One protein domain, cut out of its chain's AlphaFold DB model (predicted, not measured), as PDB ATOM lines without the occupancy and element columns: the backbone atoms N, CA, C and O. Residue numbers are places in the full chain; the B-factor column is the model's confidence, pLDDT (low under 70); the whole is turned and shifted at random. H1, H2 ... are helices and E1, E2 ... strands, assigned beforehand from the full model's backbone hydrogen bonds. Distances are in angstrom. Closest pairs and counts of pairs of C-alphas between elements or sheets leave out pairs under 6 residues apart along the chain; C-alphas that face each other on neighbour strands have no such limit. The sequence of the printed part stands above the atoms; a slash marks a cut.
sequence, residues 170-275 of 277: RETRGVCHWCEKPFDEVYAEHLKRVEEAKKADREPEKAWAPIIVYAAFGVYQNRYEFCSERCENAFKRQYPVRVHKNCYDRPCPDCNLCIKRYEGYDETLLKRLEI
ATOM      1  N   ARG A 170      -7.120 -35.021 -61.569       67.75
ATOM      2  CA  ARG A 170      -7.305 -34.520 -60.192       67.75
ATOM      3  C   ARG A 170      -8.751 -34.123 -59.883       67.75
ATOM      4  O   ARG A 170      -9.223 -34.448 -58.805       67.75
ATOM      5  N   GLU A 171      -9.437 -33.465 -60.812       68.31
ATOM      6  CA  GLU A 171     -10.832 -33.017 -60.667       68.31
ATOM      7  C   GLU A 171     -11.820 -34.192 -60.656       68.31
ATOM      8  O   GLU A 171     -12.792 -34.187 -59.907       68.31
ATOM      9  N   THR A 172     -11.554 -35.219 -61.466       63.78
ATOM     10  CA  THR A 172     -12.415 -36.408 -61.603       63.78
ATOM     11  C   THR A 172     -12.037 -37.515 -60.619       63.78
ATOM     12  O   THR A 172     -12.801 -38.461 -60.415       63.78
ATOM     13  N   ARG A 173     -10.856 -37.434 -59.993       68.38
ATOM     14  CA  ARG A 173     -10.432 -38.377 -58.956       68.38
ATOM     15  C   ARG A 173     -11.418 -38.293 -57.802       68.38
ATOM     16  O   ARG A 173     -11.476 -37.299 -57.085       68.38
ATOM     17  N   GLY A 174     -12.150 -39.381 -57.584       73.56
ATOM     18  CA  GLY A 174     -12.881 -39.546 -56.340       73.56
ATOM     19  C   GLY A 174     -11.899 -39.470 -55.167       73.56
ATOM     20  O   GLY A 174     -10.832 -40.093 -55.183       73.56
ATOM     21  N   VAL A 175     -12.248 -38.667 -54.167       86.12
ATOM     22  CA  VAL A 175     -11.488 -38.529 -52.924       86.12
ATOM     23  C   VAL A 175     -12.265 -39.151 -51.773       86.12
ATOM     24  O   VAL A 175     -13.498 -39.117 -51.720       86.12
ATOM     25  N   CYS A 176     -11.539 -39.716 -50.812       88.25
ATOM     26  CA  CYS A 176     -12.145 -40.166 -49.571       88.25
ATOM     27  C   CYS A 176     -12.680 -38.962 -48.790       88.25
ATOM     28  O   CYS A 176     -11.913 -38.092 -48.388       88.25
ATOM     29  N   HIS A 177     -13.970 -38.963 -48.465       88.12
ATOM     30  CA  HIS A 177     -14.626 -37.863 -47.752       88.12
ATOM     31  C   HIS A 177     -14.220 -37.742 -46.270       88.12
ATOM     32  O   HIS A 177     -14.718 -36.869 -45.563       88.12
ATOM     33  N   TRP A 178     -13.354 -38.632 -45.771       92.06
ATOM     34  CA  TRP A 178     -12.843 -38.576 -44.398       92.06
ATOM     35  C   TRP A 178     -11.358 -38.224 -44.318       92.06
ATOM     36  O   TRP A 178     -10.970 -37.375 -43.524       92.06
ATOM     37  N   CYS A 179     -10.516 -38.911 -45.094       90.69
ATOM     38  CA  CYS A 179      -9.065 -38.725 -45.040       90.69
ATOM     39  C   CYS A 179      -8.501 -37.934 -46.222       90.69
ATOM     40  O   CYS A 179      -7.286 -37.784 -46.290       90.69
ATOM     41  N   GLU A 180      -9.359 -37.494 -47.149       87.75
ATOM     42  CA  GLU A 180      -9.027 -36.655 -48.313       87.75
ATOM     43  C   GLU A 180      -8.014 -37.282 -49.287       87.75
ATOM     44  O   GLU A 180      -7.601 -36.655 -50.258       87.75
ATOM     45  N   LYS A 181      -7.648 -38.553 -49.084       88.81
ATOM     46  CA  LYS A 181      -6.786 -39.288 -50.009       88.81
ATOM     47  C   LYS A 181      -7.520 -39.580 -51.323       88.81
ATOM     48  O   LYS A 181      -8.678 -40.020 -51.268       88.81
ATOM     49  N   PRO A 182      -6.861 -39.417 -52.482       86.75
ATOM     50  CA  PRO A 182      -7.426 -39.798 -53.768       86.75
ATOM     51  C   PRO A 182      -7.524 -41.322 -53.886       86.75
ATOM     52  O   PRO A 182      -6.654 -42.061 -53.418       86.75
ATOM     53  N   PHE A 183      -8.576 -41.807 -54.540       86.06
ATOM     54  CA  PHE A 183      -8.803 -43.243 -54.696       86.06
ATOM     55  C   PHE A 183      -7.747 -43.953 -55.545       86.06
ATOM     56  O   PHE A 183      -7.456 -45.110 -55.261       86.06
ATOM     57  N   ASP A 184      -7.107 -43.266 -56.494       83.88
ATOM     58  CA  ASP A 184      -6.006 -43.825 -57.299       83.88
ATOM     59  C   ASP A 184      -4.850 -44.334 -56.421       83.88
ATOM     60  O   ASP A 184      -4.322 -45.423 -56.644       83.88
ATOM     61  N   GLU A 185      -4.468 -43.560 -55.399       85.81
ATOM     62  CA  GLU A 185      -3.387 -43.929 -54.479       85.81
ATOM     63  C   GLU A 185      -3.779 -45.138 -53.629       85.81
ATOM     64  O   GLU A 185      -3.001 -46.078 -53.476       85.81
ATOM     65  N   VAL A 186      -5.016 -45.148 -53.129       85.94
ATOM     66  CA  VAL A 186      -5.549 -46.253 -52.321       85.94
ATOM     67  C   VAL A 186      -5.641 -47.536 -53.149       85.94
ATOM     68  O   VAL A 186      -5.272 -48.609 -52.676       85.94
ATOM     69  N   TYR A 187      -6.099 -47.431 -54.395       83.75
ATOM     70  CA  TYR A 187      -6.195 -48.557 -55.312       83.75
ATOM     71  C   TYR A 187      -4.811 -49.116 -55.665       83.75
ATOM     72  O   TYR A 187      -4.611 -50.331 -55.635       83.75
ATOM     73  N   ALA A 188      -3.829 -48.246 -55.919       87.12
ATOM     74  CA  ALA A 188      -2.448 -48.658 -56.161       87.12
ATOM     75  C   ALA A 188      -1.823 -49.362 -54.942       87.12
ATOM     76  O   ALA A 188      -1.120 -50.361 -55.103       87.12
ATOM     77  N   GLU A 189      -2.086 -48.885 -53.720       87.62
ATOM     78  CA  GLU A 189      -1.674 -49.567 -52.485       87.62
ATOM     79  C   GLU A 189      -2.328 -50.952 -52.347       87.62
ATOM     80  O   GLU A 189      -1.658 -51.914 -51.970       87.62
ATOM     81  N   HIS A 190      -3.617 -51.076 -52.674       86.25
ATOM     82  CA  HIS A 190      -4.328 -52.355 -52.637       86.25
ATOM     83  C   HIS A 190      -3.782 -53.355 -53.669       86.25
ATOM     84  O   HIS A 190      -3.540 -54.509 -53.320       86.25
ATOM     85  N   LEU A 191      -3.499 -52.919 -54.904       87.25
ATOM     86  CA  LEU A 191      -2.893 -53.774 -55.933       87.25
ATOM     87  C   LEU A 191      -1.560 -54.374 -55.474       87.25
ATOM     88  O   LEU A 191      -1.348 -55.575 -55.631       87.25
ATOM     89  N   LYS A 192      -0.700 -53.571 -54.834       90.31
ATOM     90  CA  LYS A 192       0.571 -54.059 -54.273       90.31
ATOM     91  C   LYS A 192       0.351 -55.165 -53.241       90.31
ATOM     92  O   LYS A 192       1.020 -56.191 -53.299       90.31
ATOM     93  N   ARG A 193      -0.627 -55.006 -52.342       87.50
ATOM     94  CA  ARG A 193      -0.962 -56.034 -51.339       87.50
ATOM     95  C   ARG A 193      -1.497 -57.312 -51.975       87.50
ATOM     96  O   ARG A 193      -1.142 -58.400 -51.533       87.50
ATOM     97  N   VAL A 194      -2.313 -57.195 -53.022       87.38
ATOM     98  CA  VAL A 194      -2.812 -58.352 -53.780       87.38
ATOM     99  C   VAL A 194      -1.658 -59.086 -54.470       87.38
ATOM    100  O   VAL A 194      -1.610 -60.313 -54.438       87.38
ATOM    101  N   GLU A 195      -0.704 -58.367 -55.066       88.88
ATOM    102  CA  GLU A 195       0.494 -58.966 -55.672       88.88
ATOM    103  C   GLU A 195       1.392 -59.654 -54.637       88.88
ATOM    104  O   GLU A 195       1.873 -60.760 -54.877       88.88
ATOM    105  N   GLU A 196       1.601 -59.038 -53.475       89.44
ATOM    106  CA  GLU A 196       2.353 -59.628 -52.363       89.44
ATOM    107  C   GLU A 196       1.659 -60.865 -51.781       89.44
ATOM    108  O   GLU A 196       2.322 -61.849 -51.459       89.44
ATOM    109  N   ALA A 197       0.327 -60.852 -51.674       87.38
ATOM    110  CA  ALA A 197      -0.455 -62.011 -51.249       87.38
ATOM    111  C   ALA A 197      -0.307 -63.171 -52.241       87.38
ATOM    112  O   ALA A 197      -0.024 -64.288 -51.815       87.38
ATOM    113  N   LYS A 198      -0.384 -62.884 -53.549       87.81
ATOM    114  CA  LYS A 198      -0.142 -63.871 -54.614       87.81
ATOM    115  C   LYS A 198       1.268 -64.454 -54.557       87.81
ATOM    116  O   LYS A 198       1.421 -65.656 -54.692       87.81
ATOM    117  N   LYS A 199       2.295 -63.625 -54.332       90.31
ATOM    118  CA  LYS A 199       3.687 -64.094 -54.174       90.31
ATOM    119  C   LYS A 199       3.885 -64.978 -52.942       90.31
ATOM    120  O   LYS A 199       4.814 -65.773 -52.919       90.31
ATOM    121  N   ALA A 200       3.054 -64.802 -51.921       89.62
ATOM    122  CA  ALA A 200       3.097 -65.566 -50.680       89.62
ATOM    123  C   ALA A 200       2.129 -66.767 -50.673       89.62
ATOM    124  O   ALA A 200       1.868 -67.293 -49.593       89.62
ATOM    125  N   ASP A 201       1.552 -67.145 -51.825       87.50
ATOM    126  CA  ASP A 201       0.515 -68.183 -51.964       87.50
ATOM    127  C   ASP A 201      -0.662 -68.022 -50.978       87.50
ATOM    128  O   ASP A 201      -1.288 -68.988 -50.540       87.50
ATOM    129  N   ARG A 202      -0.980 -66.775 -50.611       86.25
ATOM    130  CA  ARG A 202      -2.139 -66.433 -49.780       86.25
ATOM    131  C   ARG A 202      -3.320 -66.052 -50.654       86.25
ATOM    132  O   ARG A 202      -3.156 -65.473 -51.729       86.25
ATOM    133  N   GLU A 203      -4.518 -66.333 -50.155       82.88
ATOM    134  CA  GLU A 203      -5.748 -65.917 -50.818       82.88
ATOM    135  C   GLU A 203      -5.756 -64.381 -50.979       82.88
ATOM    136  O   GLU A 203      -5.544 -63.659 -49.998       82.88
ATOM    137  N   PRO A 204      -5.923 -63.862 -52.210       77.56
ATOM    138  CA  PRO A 204      -5.887 -62.430 -52.454       77.56
ATOM    139  C   PRO A 204      -7.101 -61.739 -51.828       77.56
ATOM    140  O   PRO A 204      -8.214 -62.265 -51.835       77.56
ATOM    141  N   GLU A 205      -6.894 -60.520 -51.326       76.62
ATOM    142  CA  GLU A 205      -7.994 -59.677 -50.855       76.62
ATOM    143  C   GLU A 205      -9.030 -59.437 -51.971       76.62
ATOM    144  O   GLU A 205      -8.708 -59.401 -53.162       76.62
ATOM    145  N   LYS A 206     -10.295 -59.246 -51.575       76.62
ATOM    146  CA  LYS A 206     -11.385 -58.885 -52.495       76.62
ATOM    147  C   LYS A 206     -11.057 -57.590 -53.240       76.62
ATOM    148  O   LYS A 206     -10.455 -56.689 -52.663       76.62
ATOM    149  N   ALA A 207     -11.540 -57.482 -54.481       74.56
ATOM    150  CA  ALA A 207     -11.388 -56.283 -55.301       74.56
ATOM    151  C   ALA A 207     -11.838 -55.024 -54.543       74.56
ATOM    152  O   ALA A 207     -12.968 -54.953 -54.052       74.56
ATOM    153  N   TRP A 208     -10.944 -54.040 -54.449       81.94
ATOM    154  CA  TRP A 208     -11.227 -52.785 -53.764       81.94
ATOM    155  C   TRP A 208     -12.289 -51.958 -54.498       81.94
ATOM    156  O   TRP A 208     -12.230 -51.771 -55.714       81.94
ATOM    157  N   ALA A 209     -13.236 -51.423 -53.731       76.31
ATOM    158  CA  ALA A 209     -14.229 -50.459 -54.182       76.31
ATOM    159  C   ALA A 209     -14.462 -49.409 -53.079       76.31
ATOM    160  O   ALA A 209     -14.360 -49.744 -51.892       76.31
ATOM    161  N   PRO A 210     -14.790 -48.153 -53.433       82.25
ATOM    162  CA  PRO A 210     -15.117 -47.136 -52.444       82.25
ATOM    163  C   PRO A 210     -16.387 -47.520 -51.676       82.25
ATOM    164  O   PRO A 210     -17.392 -47.941 -52.254       82.25
ATOM    165  N   ILE A 211     -16.354 -47.344 -50.357       82.44
ATOM    166  CA  ILE A 211     -17.506 -47.587 -49.489       82.44
ATOM    167  C   ILE A 211     -18.411 -46.363 -49.547       82.44
ATOM    168  O   ILE A 211     -17.996 -45.259 -49.194       82.44
ATOM    169  N   ILE A 212     -19.651 -46.558 -49.983       81.00
ATOM    170  CA  ILE A 212     -20.617 -45.474 -50.156       81.00
ATOM    171  C   ILE A 212     -21.553 -45.433 -48.949       81.00
ATOM    172  O   ILE A 212     -22.249 -46.408 -48.666       81.00
ATOM    173  N   VAL A 213     -21.635 -44.281 -48.284       77.94
ATOM    174  CA  VAL A 213     -22.620 -44.019 -47.226       77.94
ATOM    175  C   VAL A 213     -23.468 -42.825 -47.618       77.94
ATOM    176  O   VAL A 213     -22.959 -41.786 -48.030       77.94
ATOM    177  N   TYR A 214     -24.774 -42.957 -47.440       74.88
ATOM    178  CA  TYR A 214     -25.687 -41.827 -47.516       74.88
ATOM    179  C   TYR A 214     -25.891 -41.289 -46.106       74.88
ATOM    180  O   TYR A 214     -26.208 -42.052 -45.199       74.88
ATOM    181  N   ALA A 215     -25.673 -39.992 -45.917       73.06
ATOM    182  CA  ALA A 215     -25.821 -39.339 -44.627       73.06
ATOM    183  C   ALA A 215     -26.788 -38.167 -44.741       73.06
ATOM    184  O   ALA A 215     -26.648 -37.315 -45.621       73.06
ATOM    185  N   ALA A 216     -27.763 -38.130 -43.841       67.88
ATOM    186  CA  ALA A 216     -28.691 -37.020 -43.720       67.88
ATOM    187  C   ALA A 216     -28.166 -35.942 -42.760       67.88
ATOM    188  O   ALA A 216     -27.920 -36.216 -41.582       67.88
ATOM    189  N   PHE A 217     -28.072 -34.709 -43.255       70.06
ATOM    190  CA  PHE A 217     -27.809 -33.508 -42.463       70.06
ATOM    191  C   PHE A 217     -28.966 -32.522 -42.653       70.06
ATOM    192  O   PHE A 217     -29.149 -31.953 -43.729       70.06
ATOM    193  N   GLY A 218     -29.773 -32.330 -41.606       68.88
ATOM    194  CA  GLY A 218     -30.988 -31.518 -41.695       68.88
ATOM    195  C   GLY A 218     -32.034 -32.185 -42.590       68.88
ATOM    196  O   GLY A 218     -32.479 -33.278 -42.266       68.88
ATOM    197  N   VAL A 219     -32.403 -31.525 -43.692       62.34
ATOM    198  CA  VAL A 219     -33.367 -32.021 -44.699       62.34
ATOM    199  C   VAL A 219     -32.692 -32.640 -45.928       62.34
ATOM    200  O   VAL A 219     -33.363 -33.188 -46.798       62.34
ATOM    201  N   TYR A 220     -31.363 -32.556 -46.022       59.78
ATOM    202  CA  TYR A 220     -30.610 -33.013 -47.188       59.78
ATOM    203  C   TYR A 220     -29.980 -34.378 -46.918       59.78
ATOM    204  O   TYR A 220     -29.446 -34.621 -45.834       59.78
ATOM    205  N   GLN A 221     -30.039 -35.279 -47.903       64.50
ATOM    206  CA  GLN A 221     -29.267 -36.521 -47.919       64.50
ATOM    207  C   GLN A 221     -28.101 -36.354 -48.891       64.50
ATOM    208  O   GLN A 221     -28.312 -36.156 -50.084       64.50
ATOM    209  N   ASN A 222     -26.881 -36.480 -48.379       71.12
ATOM    210  CA  ASN A 222     -25.660 -36.382 -49.168       71.12
ATOM    211  C   ASN A 222     -25.010 -37.762 -49.304       71.12
ATOM    212  O   ASN A 222     -25.086 -38.598 -48.397       71.12
ATOM    213  N   ARG A 223     -24.370 -38.004 -50.449       80.12
ATOM    214  CA  ARG A 223     -23.613 -39.226 -50.733       80.12
ATOM    215  C   ARG A 223     -22.145 -38.998 -50.381       80.12
ATOM    216  O   ARG A 223     -21.541 -38.066 -50.892       80.12
ATOM    217  N   TYR A 224     -21.583 -39.875 -49.559       82.19
ATOM    218  CA  TYR A 224     -20.184 -39.858 -49.143       82.19
ATOM    219  C   TYR A 224     -19.491 -41.134 -49.602       82.19
ATOM    220  O   TYR A 224     -20.071 -42.219 -49.544       82.19
ATOM    221  N   GLU A 225     -18.242 -41.005 -50.033       84.94
ATOM    222  CA  GLU A 225     -17.398 -42.120 -50.457       84.94
ATOM    223  C   GLU A 225     -16.162 -42.229 -49.563       84.94
ATOM    224  O   GLU A 225     -15.476 -41.232 -49.317       84.94
ATOM    225  N   PHE A 226     -15.846 -43.440 -49.104       87.25
ATOM    226  CA  PHE A 226     -14.725 -43.708 -48.208       87.25
ATOM    227  C   PHE A 226     -13.779 -44.755 -48.777       87.25
ATOM    228  O   PHE A 226     -14.194 -45.746 -49.370       87.25
ATOM    229  N   CYS A 227     -12.486 -44.566 -48.527       89.31
ATOM    230  CA  CYS A 227     -11.450 -45.471 -49.016       89.31
ATOM    231  C   CYS A 227     -11.289 -46.761 -48.199       89.31
ATOM    232  O   CYS A 227     -10.616 -47.688 -48.643       89.31
ATOM    233  N   SER A 228     -11.836 -46.799 -46.981       88.88
ATOM    234  CA  SER A 228     -11.696 -47.918 -46.045       88.88
ATOM    235  C   SER A 228     -12.793 -47.898 -44.985       88.88
ATOM    236  O   SER A 228     -13.295 -46.828 -44.625       88.88
ATOM    237  N   GLU A 229     -13.080 -49.064 -44.402       88.44
ATOM    238  CA  GLU A 229     -14.006 -49.198 -43.268       88.44
ATOM    239  C   GLU A 229     -13.565 -48.352 -42.071       88.44
ATOM    240  O   GLU A 229     -14.382 -47.832 -41.320       88.44
ATOM    241  N   ARG A 230     -12.254 -48.151 -41.888       91.50
ATOM    242  CA  ARG A 230     -11.733 -47.268 -40.836       91.50
ATOM    243  C   ARG A 230     -12.215 -45.828 -41.021       91.50
ATOM    244  O   ARG A 230     -12.605 -45.193 -40.043       91.50
ATOM    245  N   CYS A 231     -12.166 -45.318 -42.251       90.44
ATOM    246  CA  CYS A 231     -12.613 -43.965 -42.583       90.44
ATOM    247  C   CYS A 231     -14.131 -43.832 -42.450       90.44
ATOM    248  O   CYS A 231     -14.614 -42.883 -41.838       90.44
ATOM    249  N   GLU A 232     -14.868 -44.821 -42.948       88.44
ATOM    250  CA  GLU A 232     -16.320 -44.898 -42.809       88.44
ATOM    251  C   GLU A 232     -16.751 -44.917 -41.333       88.44
ATOM    252  O   GLU A 232     -17.593 -44.129 -40.906       88.44
ATOM    253  N   ASN A 233     -16.145 -45.781 -40.517       87.62
ATOM    254  CA  ASN A 233     -16.475 -45.906 -39.100       87.62
ATOM    255  C   ASN A 233     -16.114 -44.644 -38.314       87.62
ATOM    256  O   ASN A 233     -16.855 -44.247 -37.417       87.62
ATOM    257  N   ALA A 234     -14.999 -43.991 -38.646       89.81
ATOM    258  CA  ALA A 234     -14.639 -42.714 -38.042       89.81
ATOM    259  C   ALA A 234     -15.664 -41.620 -38.390       89.81
ATOM    260  O   ALA A 234     -16.111 -40.902 -37.493       89.81
ATOM    261  N   PHE A 235     -16.119 -41.573 -39.647       87.75
ATOM    262  CA  PHE A 235     -17.206 -40.694 -40.071       87.75
ATOM    263  C   PHE A 235     -18.505 -40.979 -39.309       87.75
ATOM    264  O   PHE A 235     -19.068 -40.061 -38.720       87.75
ATOM    265  N   LYS A 236     -18.940 -42.243 -39.230       82.12
ATOM    266  CA  LYS A 236     -20.163 -42.649 -38.509       82.12
ATOM    267  C   LYS A 236     -20.112 -42.357 -37.006       82.12
ATOM    268  O   LYS A 236     -21.145 -42.091 -36.398       82.12
ATOM    269  N   ARG A 237     -18.922 -42.418 -36.395       83.56
ATOM    270  CA  ARG A 237     -18.714 -42.062 -34.979       83.56
ATOM    271  C   ARG A 237     -18.856 -40.562 -34.742       83.56
ATOM    272  O   ARG A 237     -19.435 -40.168 -33.737       83.56
ATOM    273  N   GLN A 238     -18.314 -39.744 -35.641       82.50
ATOM    274  CA  GLN A 238     -18.361 -38.287 -35.524       82.50
ATOM    275  C   GLN A 238     -19.734 -37.725 -35.905       82.50
ATOM    276  O   GLN A 238     -20.236 -36.800 -35.269       82.50
ATOM    277  N   TYR A 239     -20.334 -38.294 -36.945       74.94
ATOM    278  CA  TYR A 239     -21.623 -37.906 -37.486       74.94
ATOM    279  C   TYR A 239     -22.551 -39.112 -37.374       74.94
ATOM    280  O   TYR A 239     -22.491 -39.995 -38.235       74.94
ATOM    281  N   PRO A 240     -23.390 -39.191 -36.321       62.38
ATOM    282  CA  PRO A 240     -24.358 -40.266 -36.187       62.38
ATOM    283  C   PRO A 240     -25.327 -40.163 -37.358       62.38
ATOM    284  O   PRO A 240     -26.249 -39.344 -37.369       62.38
ATOM    285  N   VAL A 241     -25.051 -40.965 -38.381       58.41
ATOM    286  CA  VAL A 241     -25.769 -40.935 -39.640       58.41
ATOM    287  C   VAL A 241     -27.201 -41.316 -39.371       58.41
ATOM    288  O   VAL A 241     -27.540 -42.463 -39.073       58.41
ATOM    289  N   ARG A 242     -28.058 -40.312 -39.504       58.22
ATOM    290  CA  ARG A 242     -29.438 -40.560 -39.828       58.22
ATOM    291  C   ARG A 242     -29.368 -41.223 -41.212       58.22
ATOM    292  O   ARG A 242     -28.963 -40.607 -42.191       58.22
ATOM    293  N   VAL A 243     -29.806 -42.469 -41.254       55.25
ATOM    294  CA  VAL A 243     -30.474 -43.111 -42.385       55.25
ATOM    295  C   VAL A 243     -29.705 -43.777 -43.534       55.25
ATOM    296  O   VAL A 243     -28.697 -43.305 -44.033       55.25
ATOM    297  N   HIS A 244     -30.299 -44.884 -43.996       56.50
ATOM    298  CA  HIS A 244     -30.128 -45.527 -45.298       56.50
ATOM    299  C   HIS A 244     -30.804 -44.715 -46.434       56.50
ATOM    300  O   HIS A 244     -31.402 -43.657 -46.213       56.50
ATOM    301  N   LYS A 245     -30.680 -45.185 -47.679       52.28
ATOM    302  CA  LYS A 245     -31.213 -44.529 -48.886       52.28
ATOM    303  C   LYS A 245     -32.744 -44.332 -48.788       52.28
ATOM    304  O   LYS A 245     -33.456 -45.287 -48.504       52.28
ATOM    305  N   ASN A 246     -33.248 -43.123 -49.063       55.59
ATOM    306  CA  ASN A 246     -34.685 -42.769 -49.030       55.59
ATOM    307  C   ASN A 246     -35.331 -42.701 -47.626       55.59
ATOM    308  O   ASN A 246     -36.463 -43.150 -47.442       55.59
ATOM    309  N   CYS A 247     -34.657 -42.147 -46.606       61.53
ATOM    310  CA  CYS A 247     -35.325 -41.935 -45.308       61.53
ATOM    311  C   CYS A 247     -36.583 -41.100 -45.404       61.53
ATOM    312  O   CYS A 247     -37.564 -41.377 -44.733       61.53
ATOM    313  N   TYR A 248     -36.481 -40.004 -46.147       58.03
ATOM    314  CA  TYR A 248     -37.447 -38.921 -46.068       58.03
ATOM    315  C   TYR A 248     -38.737 -39.254 -46.814       58.03
ATOM    316  O   TYR A 248     -39.692 -38.493 -46.746       58.03
ATOM    317  N   ASP A 249     -38.758 -40.401 -47.492       60.69
ATOM    318  CA  ASP A 249     -39.900 -40.916 -48.234       60.69
ATOM    319  C   ASP A 249     -40.613 -42.048 -47.471       60.69
ATOM    320  O   ASP A 249     -41.548 -42.644 -47.999       60.69
ATOM    321  N   ARG A 250     -40.186 -42.371 -46.234       61.28
ATOM    322  CA  ARG A 250     -40.853 -43.368 -45.381       61.28
ATOM    323  C   ARG A 250     -40.860 -42.973 -43.897       61.28
ATOM    324  O   ARG A 250     -39.869 -42.435 -43.407       61.28
ATOM    325  N   PRO A 251     -41.926 -43.276 -43.142       63.16
ATOM    326  CA  PRO A 251     -41.972 -42.988 -41.712       63.16
ATOM    327  C   PRO A 251     -40.929 -43.819 -40.932       63.16
ATOM    328  O   PRO A 251     -40.640 -44.974 -41.254       63.16
ATOM    329  N   CYS A 252     -40.329 -43.214 -39.900       64.19
ATOM    330  CA  CYS A 252     -39.280 -43.837 -39.076       64.19
ATOM    331  C   CYS A 252     -39.693 -45.149 -38.370       64.19
ATOM    332  O   CYS A 252     -38.837 -46.034 -38.282       64.19
ATOM    333  N   PRO A 253     -40.940 -45.323 -37.887       66.94
ATOM    334  CA  PRO A 253     -41.392 -46.579 -37.279       66.94
ATOM    335  C   PRO A 253     -41.289 -47.791 -38.217       66.94
ATOM    336  O   PRO A 253     -40.868 -48.864 -37.788       66.94
ATOM    337  N   ASP A 254     -41.540 -47.594 -39.514       68.25
ATOM    338  CA  ASP A 254     -41.498 -48.655 -40.532       68.25
ATOM    339  C   ASP A 254     -40.065 -48.933 -41.031       68.25
ATOM    340  O   ASP A 254     -39.815 -49.732 -41.940       68.25
ATOM    341  N   CYS A 255     -39.071 -48.255 -40.446       68.50
ATOM    342  CA  CYS A 255     -37.692 -48.284 -40.890       68.50
ATOM    343  C   CYS A 255     -36.824 -49.258 -40.076       68.50
ATOM    344  O   CYS A 255     -36.179 -48.882 -39.100       68.50
ATOM    345  N   ASN A 256     -36.671 -50.493 -40.562       66.00
ATOM    346  CA  ASN A 256     -35.774 -51.488 -39.941       66.00
ATOM    347  C   ASN A 256     -34.276 -51.304 -40.251       66.00
ATOM    348  O   ASN A 256     -33.455 -52.116 -39.841       66.00
ATOM    349  N   LEU A 257     -33.912 -50.246 -40.978       60.62
ATOM    350  CA  LEU A 257     -32.558 -50.027 -41.501       60.62
ATOM    351  C   LEU A 257     -31.806 -48.889 -40.780       60.62
ATOM    352  O   LEU A 257     -30.663 -48.596 -41.119       60.62
ATOM    353  N   CYS A 258     -32.440 -48.218 -39.810       62.12
ATOM    354  CA  CYS A 258     -31.822 -47.159 -39.008       62.12
ATOM    355  C   CYS A 258     -31.375 -47.666 -37.640       62.12
ATOM    356  O   CYS A 258     -32.099 -48.405 -36.979       62.12
ATOM    357  N   ILE A 259     -30.217 -47.181 -37.185       57.88
ATOM    358  CA  ILE A 259     -29.663 -47.493 -35.859       57.88
ATOM    359  C   ILE A 259     -30.479 -46.821 -34.741       57.88
ATOM    360  O   ILE A 259     -30.639 -47.390 -33.667       57.88
ATOM    361  N   LYS A 260     -31.027 -45.623 -34.985       52.91
ATOM    362  CA  LYS A 260     -31.860 -44.887 -34.026       52.91
ATOM    363  C   LYS A 260     -33.266 -44.700 -34.591       52.91
ATOM    364  O   LYS A 260     -33.416 -44.120 -35.665       52.91
ATOM    365  N   ARG A 261     -34.266 -45.209 -33.870       57.81
ATOM    366  CA  ARG A 261     -35.692 -45.099 -34.206       57.81
ATOM    367  C   ARG A 261     -36.302 -43.930 -33.435       57.81
ATOM    368  O   ARG A 261     -35.923 -43.689 -32.292       57.81
ATOM    369  N   TYR A 262     -37.218 -43.212 -34.072       56.47
ATOM    370  CA  TYR A 262     -38.002 -42.151 -33.447       56.47
ATOM    371  C   TYR A 262     -39.478 -42.506 -33.613       56.47
ATOM    372  O   TYR A 262     -39.892 -42.895 -34.703       56.47
ATOM    373  N   GLU A 263     -40.246 -42.389 -32.534       53.78
ATOM    374  CA  GLU A 263     -41.673 -42.746 -32.484       53.78
ATOM    375  C   GLU A 263     -42.591 -41.646 -33.054       53.78
ATOM    376  O   GLU A 263     -43.810 -41.755 -32.990       53.78
ATOM    377  N   GLY A 264     -42.022 -40.582 -33.631       52.84
ATOM    378  CA  GLY A 264     -42.774 -39.483 -34.234       52.84
ATOM    379  C   GLY A 264     -42.988 -39.674 -35.734       52.84
ATOM    380  O   GLY A 264     -42.039 -39.953 -36.472       52.84
ATOM    381  N   TYR A 265     -44.223 -39.469 -36.193       51.44
ATOM    382  CA  TYR A 265     -44.491 -39.152 -37.594       51.44
ATOM    383  C   TYR A 265     -43.848 -37.796 -37.888       51.44
ATOM    384  O   TYR A 265     -44.184 -36.794 -37.264       51.44
ATOM    385  N   ASP A 266     -42.867 -37.780 -38.785       50.00
ATOM    386  CA  ASP A 266     -42.209 -36.553 -39.216       50.00
ATOM    387  C   ASP A 266     -43.269 -35.647 -39.875       50.00
ATOM    388  O   ASP A 266     -43.878 -36.038 -40.874       50.00
ATOM    389  N   GLU A 267     -43.538 -34.462 -39.312       46.81
ATOM    390  CA  GLU A 267     -44.577 -33.532 -39.801       46.81
ATOM    391  C   GLU A 267     -44.380 -33.170 -41.285       46.81
ATOM    392  O   GLU A 267     -45.323 -32.832 -42.005       46.81
ATOM    393  N   THR A 268     -43.147 -33.306 -41.777       46.56
ATOM    394  CA  THR A 268     -42.771 -33.110 -43.178       46.56
ATOM    395  C   THR A 268     -43.341 -34.170 -44.136       46.56
ATOM    396  O   THR A 268     -43.576 -33.861 -45.305       46.56
ATOM    397  N   LEU A 269     -43.601 -35.399 -43.668       46.75
ATOM    398  CA  LEU A 269     -44.246 -36.468 -44.449       46.75
ATOM    399  C   LEU A 269     -45.769 -36.296 -44.506       46.75
ATOM    400  O   LEU A 269     -46.366 -36.525 -45.558       46.75
ATOM    401  N   LEU A 270     -46.387 -35.836 -43.413       47.59
ATOM    402  CA  LEU A 270     -47.831 -35.574 -43.351       47.59
ATOM    403  C   LEU A 270     -48.248 -34.508 -44.376       47.59
ATOM    404  O   LEU A 270     -49.177 -34.731 -45.146       47.59
ATOM    405  N   LYS A 271     -47.462 -33.431 -44.517       47.47
ATOM    406  CA  LYS A 271     -47.702 -32.393 -45.537       47.47
ATOM    407  C   LYS A 271     -47.610 -32.887 -46.984       47.47
ATOM    408  O   LYS A 271     -48.224 -32.293 -47.857       47.47
ATOM    409  N   ARG A 272     -46.831 -33.939 -47.272       48.12
ATOM    410  CA  ARG A 272     -46.767 -34.527 -48.626       48.12
ATOM    411  C   ARG A 272     -47.946 -35.455 -48.913       48.12
ATOM    412  O   ARG A 272     -48.362 -35.529 -50.061       48.12
ATOM    413  N   LEU A 273     -48.472 -36.140 -47.897       47.75
ATOM    414  CA  LEU A 273     -49.648 -37.007 -48.028       47.75
ATOM    415  C   LEU A 273     -50.947 -36.195 -48.165       47.75
ATOM    416  O   LEU A 273     -51.831 -36.602 -48.910       47.75
ATOM    417  N   GLU A 274     -51.028 -35.018 -47.542       46.81
ATOM    418  CA  GLU A 274     -52.172 -34.099 -47.677       46.81
ATOM    419  C   GLU A 274     -52.271 -33.411 -49.051       46.81
ATOM    420  O   GLU A 274     -53.318 -32.874 -49.385       46.81
ATOM    421  N   ILE A 275     -51.217 -33.443 -49.879       45.84
ATOM    422  CA  ILE A 275     -51.244 -32.898 -51.254       45.84
ATOM    423  C   ILE A 275     -51.810 -33.925 -52.261       45.84
ATOM    424  O   ILE A 275     -52.054 -33.594 -53.419       45.84
TER     425      ILE A 275
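Overview. This is residues 170 to 275 of the 277 residues of an uncharacterized protein of Handelsmanbacteria sp. (strain RIFCSPLOWO2_12_FULL_64_10) (UniProt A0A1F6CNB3). A two-stranded hairpin, E1 and E2, makes the middle of a long, loosely built shape, with the short helix H2 folded back over it, the longer helix H1 reaching away at one end, and the small helix H3 at the far end after a long winding stretch, residues 239 to 266. The printed part has 106 residues with three named helices and two named strands, in the order H1 E1 E2 H2 H3; the sheet, E1 - E2, is antiparallel. The class is mixed, helices and strands, with under half of the residues in named elements. The whole is loose, with a radius of gyration of the C-alphas of 18.7 A, and spans 63 by 32 by 25 A.

Arrangement. E1, residues 211 to 217, and E2, residues 220 to 226, form a hairpin, antiparallel at 153 degrees between directions. N 213 and O 224 are within hydrogen-bond range at 2.9 A, as are N 224 and O 213 at 2.8 A. The closest C-alphas of E2 and H2, residues 229 to 238, are those of Phe 226 and Glu 232, 5.8 A apart. H1, residues 183 to 199, is apart from E2 and H2. H3, residues 267 to 275, is apart from H1, H2 and both strands. Every O i to N i+4 pair is within hydrogen-bond range in H1 and H2, but 3 of 5 in H3.

Along the chain. E1 is 18.8 A long and E2 19.2 A. H1 begins at C-alpha 183 (-8.803, -43.243, -54.696) and is 24.3 A long; H2 is 14.1 A. H3, 13.3 A, ends at C-alpha 275 (-51.244, -32.898, -51.254).

Size, cuts and confidence. The C-alphas farthest apart, those of Lys 199 and Glu 274, are 63.7 A apart. The printed part has no cut; the links H1 to E1 and H2 to H3 are long. Mean pLDDT of the printed part is 73.2, with residues 240 to 275 among those under 70.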